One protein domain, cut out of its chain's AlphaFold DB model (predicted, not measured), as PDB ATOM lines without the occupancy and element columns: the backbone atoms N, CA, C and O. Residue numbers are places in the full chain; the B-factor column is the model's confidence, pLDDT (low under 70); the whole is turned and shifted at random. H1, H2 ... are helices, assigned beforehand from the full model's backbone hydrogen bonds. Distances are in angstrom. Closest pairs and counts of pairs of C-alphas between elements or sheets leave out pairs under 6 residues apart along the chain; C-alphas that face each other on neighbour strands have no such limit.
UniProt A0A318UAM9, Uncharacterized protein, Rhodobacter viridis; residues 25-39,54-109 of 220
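Overview. This is residues 25 to 39 and 54 to 109 of the 220 residues of an uncharacterized protein of Rhodobacter viridis (UniProt A0A318UAM9). Two helices, H2 and H3, form a helical hairpin that makes the core, its two legs splayed a little from each other, while an unnamed stretch, residues 25 to 39, first runs along H2, past residue 29, and then turns, with residues 36 to 39 leading away from H2 to the cut. Two very short helices sit at the margins: H1 makes a corner at the beginning of H2, and H4 folds back beside the last part of H3. The printed part has 71 residues with four named helices, in the order H1, H2, H3, H4, and no named strand; the class is all helix. It is compact, with a radius of gyration of the C-alphas of 12.3 A, and rounded, spanning 32 by 31 by 24 A.

Along the chain. The printed part begins at Val 25, with its C-alpha at (-48.105, -32.782, 47.662), and residues 25 to 39 hold no named element. After the cut, H1 takes residues 54 to 58, beginning with C-alpha 54 at (-50.200, -16.938, 20.559). H2, the longest helix, takes residues 61 to 76 and measures 22.3 A from first to last C-alpha. H3 takes residues 81 to 95 and measures 21.2 A. H4 takes residues 104 to 107, measures 5.0 A and ends with C-alpha 107 at (-34.321, -32.740, 27.396).

Arrangement. H1 and H2 touch only at the corner by their tight link, H2 with residues 63 to 64 alone; their closest C-alphas are those of Leu 56 and Val 64, 6.6 A apart. H2 and H3, a helical hairpin joined by a tight link, touch with 20 pairs of C-alphas within 8 A. Their closest C-alphas are those of Val 72 and Ala 87, 4.5 A apart. They run opposite ways at a steep tilt of 35.2 degrees, only just beyond shallow. H3 touches H4 with residues 89 to 93 alone, and their closest C-alphas, those of Trp 93 and Leu 104, are 7.0 A apart. H1 is apart from H3 and from H4, and H2 is apart from H4. In H1, H2 and H3 every O i to N i+4 pair is within hydrogen-bond range; H4 is too short for such a pair, and its one O i to N i+3 pair is within range.

Size, cuts and confidence. The two C-alphas farthest apart are those of Ala 38 and Gly 109, at 33.0 A. Residues 40 to 53 are not printed, and C-alphas 39 and 54 are 19.8 A apart across the cut. The link from H3 to H4, 8 residues, is short, and no link between named helices is long. The mean pLDDT of the printed part is 87.9; residues 97 to 102 are under 70.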
ATOM      1  N   VAL A  25     -47.941 -33.959  48.522       77.56
ATOM      2  CA  VAL A  25     -48.105 -32.782  47.662       77.56
ATOM      3  C   VAL A  25     -46.715 -32.244  47.298       77.56
ATOM      4  O   VAL A  25     -45.979 -31.803  48.186       77.56
ATOM      5  N   PRO A  26     -46.330 -32.241  46.006       76.44
ATOM      6  CA  PRO A  26     -45.015 -31.781  45.599       76.44
ATOM      7  C   PRO A  26     -44.842 -30.298  45.956       76.44
ATOM      8  O   PRO A  26     -45.794 -29.513  45.851       76.44
ATOM      9  N   PRO A  27     -43.634 -29.890  46.382       81.56
ATOM     10  CA  PRO A  27     -43.380 -28.510  46.748       81.56
ATOM     11  C   PRO A  27     -43.607 -27.593  45.547       81.56
ATOM     12  O   PRO A  27     -43.249 -27.898  44.410       81.56
ATOM     13  N   THR A  28     -44.186 -26.429  45.820       88.31
ATOM     14  CA  THR A  28     -44.334 -25.365  44.828       88.31
ATOM     15  C   THR A  28     -42.955 -24.876  44.380       88.31
ATOM     16  O   THR A  28     -42.074 -24.651  45.211       88.31
ATOM     17  N   MET A  29     -42.769 -24.649  43.080       90.19
ATOM     18  CA  MET A  29     -41.527 -24.084  42.552       90.19
ATOM     19  C   MET A  29     -41.399 -22.611  42.969       90.19
ATOM     20  O   MET A  29     -42.327 -21.818  42.776       90.19
ATOM     21  N   THR A  30     -40.253 -22.229  43.540       89.94
ATOM     22  CA  THR A  30     -40.053 -20.910  44.180       89.94
ATOM     23  C   THR A  30     -39.015 -20.023  43.491       89.94
ATOM     24  O   THR A  30     -38.604 -19.010  44.056       89.94
ATOM     25  N   GLU A  31     -38.619 -20.356  42.260       90.44
ATOM     26  CA  GLU A  31     -37.629 -19.571  41.518       90.44
ATOM     27  C   GLU A  31     -38.041 -18.102  41.362       90.44
ATOM     28  O   GLU A  31     -39.188 -17.788  41.041       90.44
ATOM     29  N   ALA A  32     -37.084 -17.186  41.546       91.06
ATOM     30  CA  ALA A  32     -37.348 -15.744  41.629       91.06
ATOM     31  C   ALA A  32     -37.977 -15.140  40.358       91.06
ATOM     32  O   ALA A  32     -38.597 -14.079  40.411       91.06
ATOM     33  N   TRP A  33     -37.801 -15.797  39.210       90.88
ATOM     34  CA  TRP A  33     -38.365 -15.372  37.934       90.88
ATOM     35  C   TRP A  33     -39.803 -15.875  37.715       90.88
ATOM     36  O   TRP A  33     -40.484 -15.354  36.832       90.88
ATOM     37  N   ILE A  34     -40.285 -16.851  38.498       93.00
ATOM     38  CA  ILE A  34     -41.634 -17.409  38.351       93.00
ATOM     39  C   ILE A  34     -42.669 -16.378  38.806       93.00
ATOM     40  O   ILE A  34     -42.726 -15.967  39.964       93.00
ATOM     41  N   GLN A  35     -43.552 -16.000  37.886       93.31
ATOM     42  CA  GLN A  35     -44.666 -15.098  38.144       93.31
ATOM     43  C   GLN A  35     -45.932 -15.895  38.460       93.31
ATOM     44  O   GLN A  35     -46.344 -16.777  37.707       93.31
ATOM     45  N   ARG A  36     -46.601 -15.557  39.569       89.62
ATOM     46  CA  ARG A  36     -47.856 -16.202  39.981       89.62
ATOM     47  C   ARG A  36     -49.003 -15.192  40.010       89.62
ATOM     48  O   ARG A  36     -49.368 -14.735  41.092       89.62
ATOM     49  N   PRO A  37     -49.592 -14.837  38.852       84.94
ATOM     50  CA  PRO A  37     -50.801 -14.024  38.852       84.94
ATOM     51  C   PRO A  37     -51.911 -14.743  39.623       84.94
ATOM     52  O   PRO A  37     -52.027 -15.973  39.541       84.94
ATOM     53  N   ALA A  38     -52.712 -13.972  40.360       84.94
ATOM     54  CA  ALA A  38     -53.889 -14.487  41.043       84.94
ATOM     55  C   ALA A  38     -54.822 -15.137  40.016       84.94
ATOM     56  O   ALA A  38     -55.187 -14.516  39.017       84.94
ATOM     57  N   LEU A  39     -55.169 -16.400  40.251       82.88
ATOM     58  CA  LEU A  39     -56.149 -17.103  39.436       82.88
ATOM     59  C   LEU A  39     -57.559 -16.707  39.893       82.88
ATOM     60  O   LEU A  39     -57.755 -16.421  41.080       82.88
ATOM     61  N   GLU A  54     -51.054 -17.930  21.225       93.88
ATOM     62  CA  GLU A  54     -50.200 -16.938  20.559       93.88
ATOM     63  C   GLU A  54     -49.995 -15.712  21.457       93.88
ATOM     64  O   GLU A  54     -48.883 -15.184  21.545       93.88
ATOM     65  N   ALA A  55     -51.026 -15.301  22.204       92.88
ATOM     66  CA  ALA A  55     -50.893 -14.258  23.220       92.88
ATOM     67  C   ALA A  55     -49.937 -14.667  24.353       92.88
ATOM     68  O   ALA A  55     -49.128 -13.847  24.794       92.88
ATOM     69  N   LEU A  56     -49.977 -15.930  24.802       93.25
ATOM     70  CA  LEU A  56     -49.030 -16.440  25.802       93.25
ATOM     71  C   LEU A  56     -47.583 -16.389  25.288       93.25
ATOM     72  O   LEU A  56     -46.689 -15.960  26.016       93.25
ATOM     73  N   LEU A  57     -47.349 -16.785  24.033       92.12
ATOM     74  CA  LEU A  57     -46.027 -16.684  23.409       92.12
ATOM     75  C   LEU A  57     -45.566 -15.225  23.295       92.12
ATOM     76  O   LEU A  57     -44.410 -14.919  23.594       92.12
ATOM     77  N   ALA A  58     -46.470 -14.316  22.920       94.12
ATOM     78  CA  ALA A  58     -46.187 -12.886  22.821       94.12
ATOM     79  C   ALA A  58     -45.873 -12.234  24.182       94.12
ATOM     80  O   ALA A  58     -45.105 -11.273  24.232       94.12
ATOM     81  N   ALA A  59     -46.409 -12.768  25.287       93.56
ATOM     82  CA  ALA A  59     -46.091 -12.324  26.647       93.56
ATOM     83  C   ALA A  59     -44.642 -12.648  27.071       93.56
ATOM     84  O   ALA A  59     -44.136 -12.082  28.043       93.56
ATOM     85  N   GLY A  60     -43.954 -13.514  26.324       93.69
ATOM     86  CA  GLY A  60     -42.524 -13.763  26.455       93.69
ATOM     87  C   GLY A  60     -42.152 -14.945  27.360       93.69
ATOM     88  O   GLY A  60     -43.006 -15.608  27.955       93.69
ATOM     89  N   PRO A  61     -40.843 -15.231  27.479       91.31
ATOM     90  CA  PRO A  61     -40.342 -16.478  28.062       91.31
ATOM     91  C   PRO A  61     -40.667 -16.642  29.549       91.31
ATOM     92  O   PRO A  61     -40.895 -17.760  29.996       91.31
ATOM     93  N   VAL A  62     -40.742 -15.547  30.314       92.69
ATOM     94  CA  VAL A  62     -41.096 -15.600  31.743       92.69
ATOM     95  C   VAL A  62     -42.535 -16.081  31.941       92.69
ATOM     96  O   VAL A  62     -42.788 -16.899  32.825       92.69
ATOM     97  N   ALA A  63     -43.476 -15.623  31.107       93.38
ATOM     98  CA  ALA A  63     -44.871 -16.054  31.172       93.38
ATOM     99  C   ALA A  63     -45.004 -17.546  30.826       93.38
ATOM    100  O   ALA A  63     -45.637 -18.298  31.568       93.38
ATOM    101  N   VAL A  64     -44.336 -17.988  29.754       93.25
ATOM    102  CA  VAL A  64     -44.298 -19.401  29.340       93.25
ATOM    103  C   VAL A  64     -43.658 -20.280  30.418       93.25
ATOM    104  O   VAL A  64     -44.240 -21.290  30.805       93.25
ATOM    105  N   GLY A  65     -42.500 -19.887  30.953       92.25
ATOM    106  CA  GLY A  65     -41.821 -20.622  32.022       92.25
ATOM    107  C   GLY A  65     -42.663 -20.714  33.295       92.25
ATOM    108  O   GLY A  65     -42.733 -21.768  33.917       92.25
ATOM    109  N   SER A  66     -43.372 -19.639  33.656       94.06
ATOM    110  CA  SER A  66     -44.264 -19.629  34.823       94.06
ATOM    111  C   SER A  66     -45.472 -20.550  34.628       94.06
ATOM    112  O   SER A  66     -45.912 -21.212  35.569       94.06
ATOM    113  N   ALA A  67     -46.002 -20.627  33.403       94.06
ATOM    114  CA  ALA A  67     -47.046 -21.582  33.046       94.06
ATOM    115  C   ALA A  67     -46.532 -23.033  33.089       94.06
ATOM    116  O   ALA A  67     -47.218 -23.899  33.629       94.06
ATOM    117  N   LEU A  68     -45.313 -23.295  32.600       94.06
ATOM    118  CA  LEU A  68     -44.666 -24.609  32.697       94.06
ATOM    119  C   LEU A  68     -44.443 -25.034  34.153       94.06
ATOM    120  O   LEU A  68     -44.764 -26.166  34.493       94.06
ATOM    121  N   ALA A  69     -43.988 -24.131  35.025       93.31
ATOM    122  CA  ALA A  69     -43.832 -24.420  36.452       93.31
ATOM    123  C   ALA A  69     -45.158 -24.857  37.101       93.31
ATOM    124  O   ALA A  69     -45.206 -25.822  37.859       93.31
ATOM    125  N   ARG A  70     -46.272 -24.207  36.741       92.69
ATOM    126  CA  ARG A  70     -47.607 -24.636  37.187       92.69
ATOM    127  C   ARG A  70     -47.987 -26.001  36.615       92.69
ATOM    128  O   ARG A  70     -48.537 -26.823  37.338       92.69
ATOM    129  N   LEU A  71     -47.707 -26.262  35.336       93.50
ATOM    130  CA  LEU A  71     -47.955 -27.575  34.727       93.50
ATOM    131  C   LEU A  71     -47.170 -28.691  35.424       93.50
ATOM    132  O   LEU A  71     -47.718 -29.772  35.602       93.50
ATOM    133  N   VAL A  72     -45.933 -28.429  35.848       94.19
ATOM    134  CA  VAL A  72     -45.121 -29.362  36.644       94.19
ATOM    135  C   VAL A  72     -45.790 -29.675  37.978       94.19
ATOM    136  O   VAL A  72     -45.951 -30.843  38.320       94.19
ATOM    137  N   GLU A  73     -46.239 -28.648  38.702       92.31
ATOM    138  CA  GLU A  73     -46.915 -28.804  39.997       92.31
ATOM    139  C   GLU A  73     -48.177 -29.666  39.879       92.31
ATOM    140  O   GLU A  73     -48.364 -30.616  40.639       92.31
ATOM    141  N   TRP A  74     -49.016 -29.387  38.878       91.62
ATOM    142  CA  TRP A  74     -50.206 -30.195  38.600       91.62
ATOM    143  C   TRP A  74     -49.859 -31.597  38.098       91.62
ATOM    144  O   TRP A  74     -50.507 -32.572  38.476       91.62
ATOM    145  N   GLY A  75     -48.831 -31.716  37.258       92.81
ATOM    146  CA  GLY A  75     -48.365 -32.984  36.707       92.81
ATOM    147  C   GLY A  75     -47.838 -33.932  37.783       92.81
ATOM    148  O   GLY A  75     -48.109 -35.128  37.714       92.81
ATOM    149  N   GLY A  76     -47.176 -33.404  38.817       90.81
ATOM    150  CA  GLY A  76     -46.713 -34.176  39.973       90.81
ATOM    151  C   GLY A  76     -47.846 -34.829  40.775       90.81
ATOM    152  O   GLY A  76     -47.648 -35.894  41.353       90.81
ATOM    153  N   LEU A  77     -49.050 -34.251  40.733       90.06
ATOM    154  CA  LEU A  77     -50.262 -34.788  41.367       90.06
ATOM    155  C   LEU A  77     -51.037 -35.774  40.471       90.06
ATOM    156  O   LEU A  77     -52.075 -36.302  40.874       90.06
ATOM    157  N   SER A  78     -50.578 -36.012  39.238       90.69
ATOM    158  CA  SER A  78     -51.252 -36.916  38.304       90.69
ATOM    159  C   SER A  78     -51.267 -38.351  38.829       90.69
ATOM    160  O   SER A  78     -50.273 -38.838  39.364       90.69
ATOM    161  N   ALA A  79     -52.363 -39.079  38.597       87.38
ATOM    162  CA  ALA A  79     -52.429 -40.521  38.855       87.38
ATOM    163  C   ALA A  79     -51.531 -41.328  37.895       87.38
ATOM    164  O   ALA A  79     -51.071 -42.421  38.237       87.38
ATOM    165  N   ASP A  80     -51.234 -40.775  36.719       90.56
ATOM    166  CA  ASP A  80     -50.389 -41.400  35.707       90.56
ATOM    167  C   ASP A  80     -48.900 -41.223  36.042       90.56
ATOM    168  O   ASP A  80     -48.412 -40.107  36.227       90.56
ATOM    169  N   ARG A  81     -48.178 -42.347  36.109       92.88
ATOM    170  CA  ARG A  81     -46.738 -42.373  36.376       92.88
ATOM    171  C   ARG A  81     -45.952 -41.611  35.315       92.88
ATOM    172  O   ARG A  81     -45.053 -40.861  35.680       92.88
ATOM    173  N   GLU A  82     -46.286 -41.783  34.041       94.44
ATOM    174  CA  GLU A  82     -45.537 -41.176  32.938       94.44
ATOM    175  C   GLU A  82     -45.670 -39.648  32.976       94.44
ATOM    176  O   GLU A  82     -44.704 -38.925  32.750       94.44
ATOM    177  N   VAL A  83     -46.845 -39.141  33.366       94.31
ATOM    178  CA  VAL A  83     -47.074 -37.701  33.556       94.31
ATOM    179  C   VAL A  83     -46.230 -37.147  34.705       94.31
ATOM    180  O   VAL A  83     -45.636 -36.080  34.554       94.31
ATOM    181  N   ARG A  84     -46.130 -37.869  35.831       94.06
ATOM    182  CA  ARG A  84     -45.268 -37.461  36.955       94.06
ATOM    183  C   ARG A  84     -43.789 -37.458  36.567       94.06
ATOM    184  O   ARG A  84     -43.067 -36.537  36.936       94.06
ATOM    185  N   GLU A  85     -43.342 -38.449  35.796       93.75
ATOM    186  CA  GLU A  85     -41.963 -38.521  35.294       93.75
ATOM    187  C   GLU A  85     -41.649 -37.367  34.325       93.75
ATOM    188  O   GLU A  85     -40.605 -36.732  34.446       93.75
ATOM    189  N   VAL A  86     -42.570 -37.017  33.420       94.75
ATOM    190  CA  VAL A  86     -42.412 -35.847  32.536       94.75
ATOM    191  C   VAL A  86     -42.398 -34.538  33.328       94.75
ATOM    192  O   VAL A  86     -41.587 -33.663  33.033       94.75
ATOM    193  N   ALA A  87     -43.255 -34.393  34.341       94.31
ATOM    194  CA  ALA A  87     -43.248 -33.219  35.212       94.31
ATOM    195  C   ALA A  87     -41.895 -33.052  35.925       94.31
ATOM    196  O   ALA A  87     -41.373 -31.940  35.972       94.31
ATOM    197  N   ALA A  88     -41.295 -34.148  36.402       91.94
ATOM    198  CA  ALA A  88     -39.968 -34.125  37.013       91.94
ATOM    199  C   ALA A  88     -38.880 -33.646  36.033       91.94
ATOM    200  O   ALA A  88     -38.114 -32.757  36.389       91.94
ATOM    201  N   LEU A  89     -38.872 -34.142  34.787       92.25
ATOM    202  CA  LEU A  89     -37.933 -33.682  33.748       92.25
ATOM    203  C   LEU A  89     -38.105 -32.187  33.427       92.25
ATOM    204  O   LEU A  89     -37.137 -31.445  33.293       92.25
ATOM    205  N   ILE A  90     -39.345 -31.700  33.315       92.94
ATOM    206  CA  ILE A  90     -39.580 -30.266  33.085       92.94
ATOM    207  C   ILE A  90     -39.099 -29.447  34.296       92.94
ATOM    208  O   ILE A  90     -38.526 -28.376  34.102       92.94
ATOM    209  N   SER A  91     -39.308 -29.938  35.523       91.75
ATOM    210  CA  SER A  91     -38.811 -29.291  36.742       91.75
ATOM    211  C   SER A  91     -37.291 -29.167  36.725       91.75
ATOM    212  O   SER A  91     -36.789 -28.059  36.874       91.75
ATOM    213  N   GLU A  92     -36.584 -30.278  36.495       89.81
ATOM    214  CA  GLU A  92     -35.120 -30.343  36.384       89.81
ATOM    215  C   GLU A  92     -34.609 -29.328  35.355       89.81
ATOM    216  O   GLU A  92     -33.761 -28.490  35.662       89.81
ATOM    217  N   TRP A  93     -35.220 -29.303  34.165       90.06
ATOM    218  CA  TRP A  93     -34.870 -28.349  33.114       90.06
ATOM    219  C   TRP A  93     -35.061 -26.878  33.525       90.06
ATOM    220  O   TRP A  93     -34.263 -26.018  33.149       90.06
ATOM    221  N   LEU A  94     -36.112 -26.570  34.292       89.31
ATOM    222  CA  LEU A  94     -36.414 -25.211  34.753       89.31
ATOM    223  C   LEU A  94     -35.513 -24.739  35.906       89.31
ATOM    224  O   LEU A  94     -35.306 -23.529  36.027       89.31
ATOM    225  N   THR A  95     -35.019 -25.646  36.756       86.19
ATOM    226  CA  THR A  95     -34.286 -25.297  37.990       86.19
ATOM    227  C   THR A  95     -32.786 -25.530  37.902       86.19
ATOM    228  O   THR A  95     -32.010 -24.695  38.358       86.19
ATOM    229  N   GLU A  96     -32.359 -26.655  37.333       75.19
ATOM    230  CA  GLU A  96     -30.961 -27.103  37.372       75.19
ATOM    231  C   GLU A  96     -30.189 -26.700  36.108       75.19
ATOM    232  O   GLU A  96     -28.985 -26.438  36.157       75.19
ATOM    233  N   ASP A  97     -30.903 -26.563  34.987       65.38
ATOM    234  CA  ASP A  97     -30.308 -26.619  33.653       65.38
ATOM    235  C   ASP A  97     -30.608 -25.418  32.753       65.38
ATOM    236  O   ASP A  97     -30.530 -25.538  31.524       65.38
ATOM    237  N   LEU A  98     -30.857 -24.234  33.330       59.25
ATOM    238  CA  LEU A  98     -30.885 -22.961  32.592       59.25
ATOM    239  C   LEU A  98     -29.513 -22.697  31.921       59.25
ATOM    240  O   LEU A  98     -28.691 -21.928  32.415       59.25
ATOM    241  N   GLY A  99     -29.259 -23.357  30.785       52.66
ATOM    242  CA  GLY A  99     -28.025 -23.300  29.998       52.66
ATOM    243  C   GLY A  99     -27.306 -24.633  29.716       52.66
ATOM    244  O   GLY A  99     -26.368 -24.607  28.925       52.66
ATOM    245  N   GLN A 100     -27.698 -25.781  30.300       65.88
ATOM    246  CA  GLN A 100     -27.030 -27.080  30.026       65.88
ATOM    247  C   GLN A 100     -27.646 -27.851  28.850       65.88
ATOM    248  O   GLN A 100     -26.944 -28.493  28.061       65.88
ATOM    249  N   HIS A 101     -28.969 -27.779  28.705       62.09
ATOM    250  CA  HIS A 101     -29.685 -28.300  27.547       62.09
ATOM    251  C   HIS A 101     -30.175 -27.127  26.700       62.09
ATOM    252  O   HIS A 101     -31.047 -26.384  27.140       62.09
ATOM    253  N   ASP A 102     -29.652 -26.994  25.472       69.25
ATOM    254  CA  ASP A 102     -29.990 -25.878  24.573       69.25
ATOM    255  C   ASP A 102     -31.513 -25.696  24.376       69.25
ATOM    256  O   ASP A 102     -31.969 -24.572  24.170       69.25
ATOM    257  N   PHE A 103     -32.312 -26.777  24.450       84.56
ATOM    258  CA  PHE A 103     -33.772 -26.731  24.275       84.56
ATOM    259  C   PHE A 103     -34.517 -27.832  25.064       84.56
ATOM    260  O   PHE A 103     -34.051 -28.971  25.153       84.56
ATOM    261  N   LEU A 104     -35.719 -27.509  25.564       87.31
ATOM    262  CA  LEU A 104     -36.593 -28.427  26.315       87.31
ATOM    263  C   LEU A 104     -36.992 -29.678  25.507       87.31
ATOM    264  O   LEU A 104     -37.088 -30.768  26.061       87.31
ATOM    265  N   ASP A 105     -37.180 -29.565  24.190       86.19
ATOM    266  CA  ASP A 105     -37.544 -30.704  23.334       86.19
ATOM    267  C   ASP A 105     -36.449 -31.785  23.270       86.19
ATOM    268  O   ASP A 105     -36.764 -32.968  23.123       86.19
ATOM    269  N   PHE A 106     -35.176 -31.403  23.420       84.88
ATOM    270  CA  PHE A 106     -34.070 -32.346  23.588       84.88
ATOM    271  C   PHE A 106     -34.079 -33.000  24.966       84.88
ATOM    272  O   PHE A 106     -33.871 -34.209  25.047       84.88
ATOM    273  N   HIS A 107     -34.296 -32.220  26.027       86.44
ATOM    274  CA  HIS A 107     -34.321 -32.740  27.396       86.44
ATOM    275  C   HIS A 107     -35.469 -33.751  27.581       86.44
ATOM    276  O   HIS A 107     -35.266 -34.829  28.125       86.44
ATOM    277  N   LEU A 108     -36.635 -33.485  26.980       88.56
ATOM    278  CA  LEU A 108     -37.780 -34.405  26.961       88.56
ATOM    279  C   LEU A 108     -37.649 -35.569  25.958       88.56
ATOM    280  O   LEU A 108     -38.575 -36.366  25.816       88.56
ATOM    281  N   GLY A 109     -36.554 -35.660  25.196       84.94
ATOM    282  CA  GLY A 109     -36.346 -36.722  24.202       84.94
ATOM    283  C   GLY A 109     -37.253 -36.651  22.962       84.94
ATOM    284  O   GLY A 109     -37.233 -37.560  22.131       84.94
TER     285      GLY A 109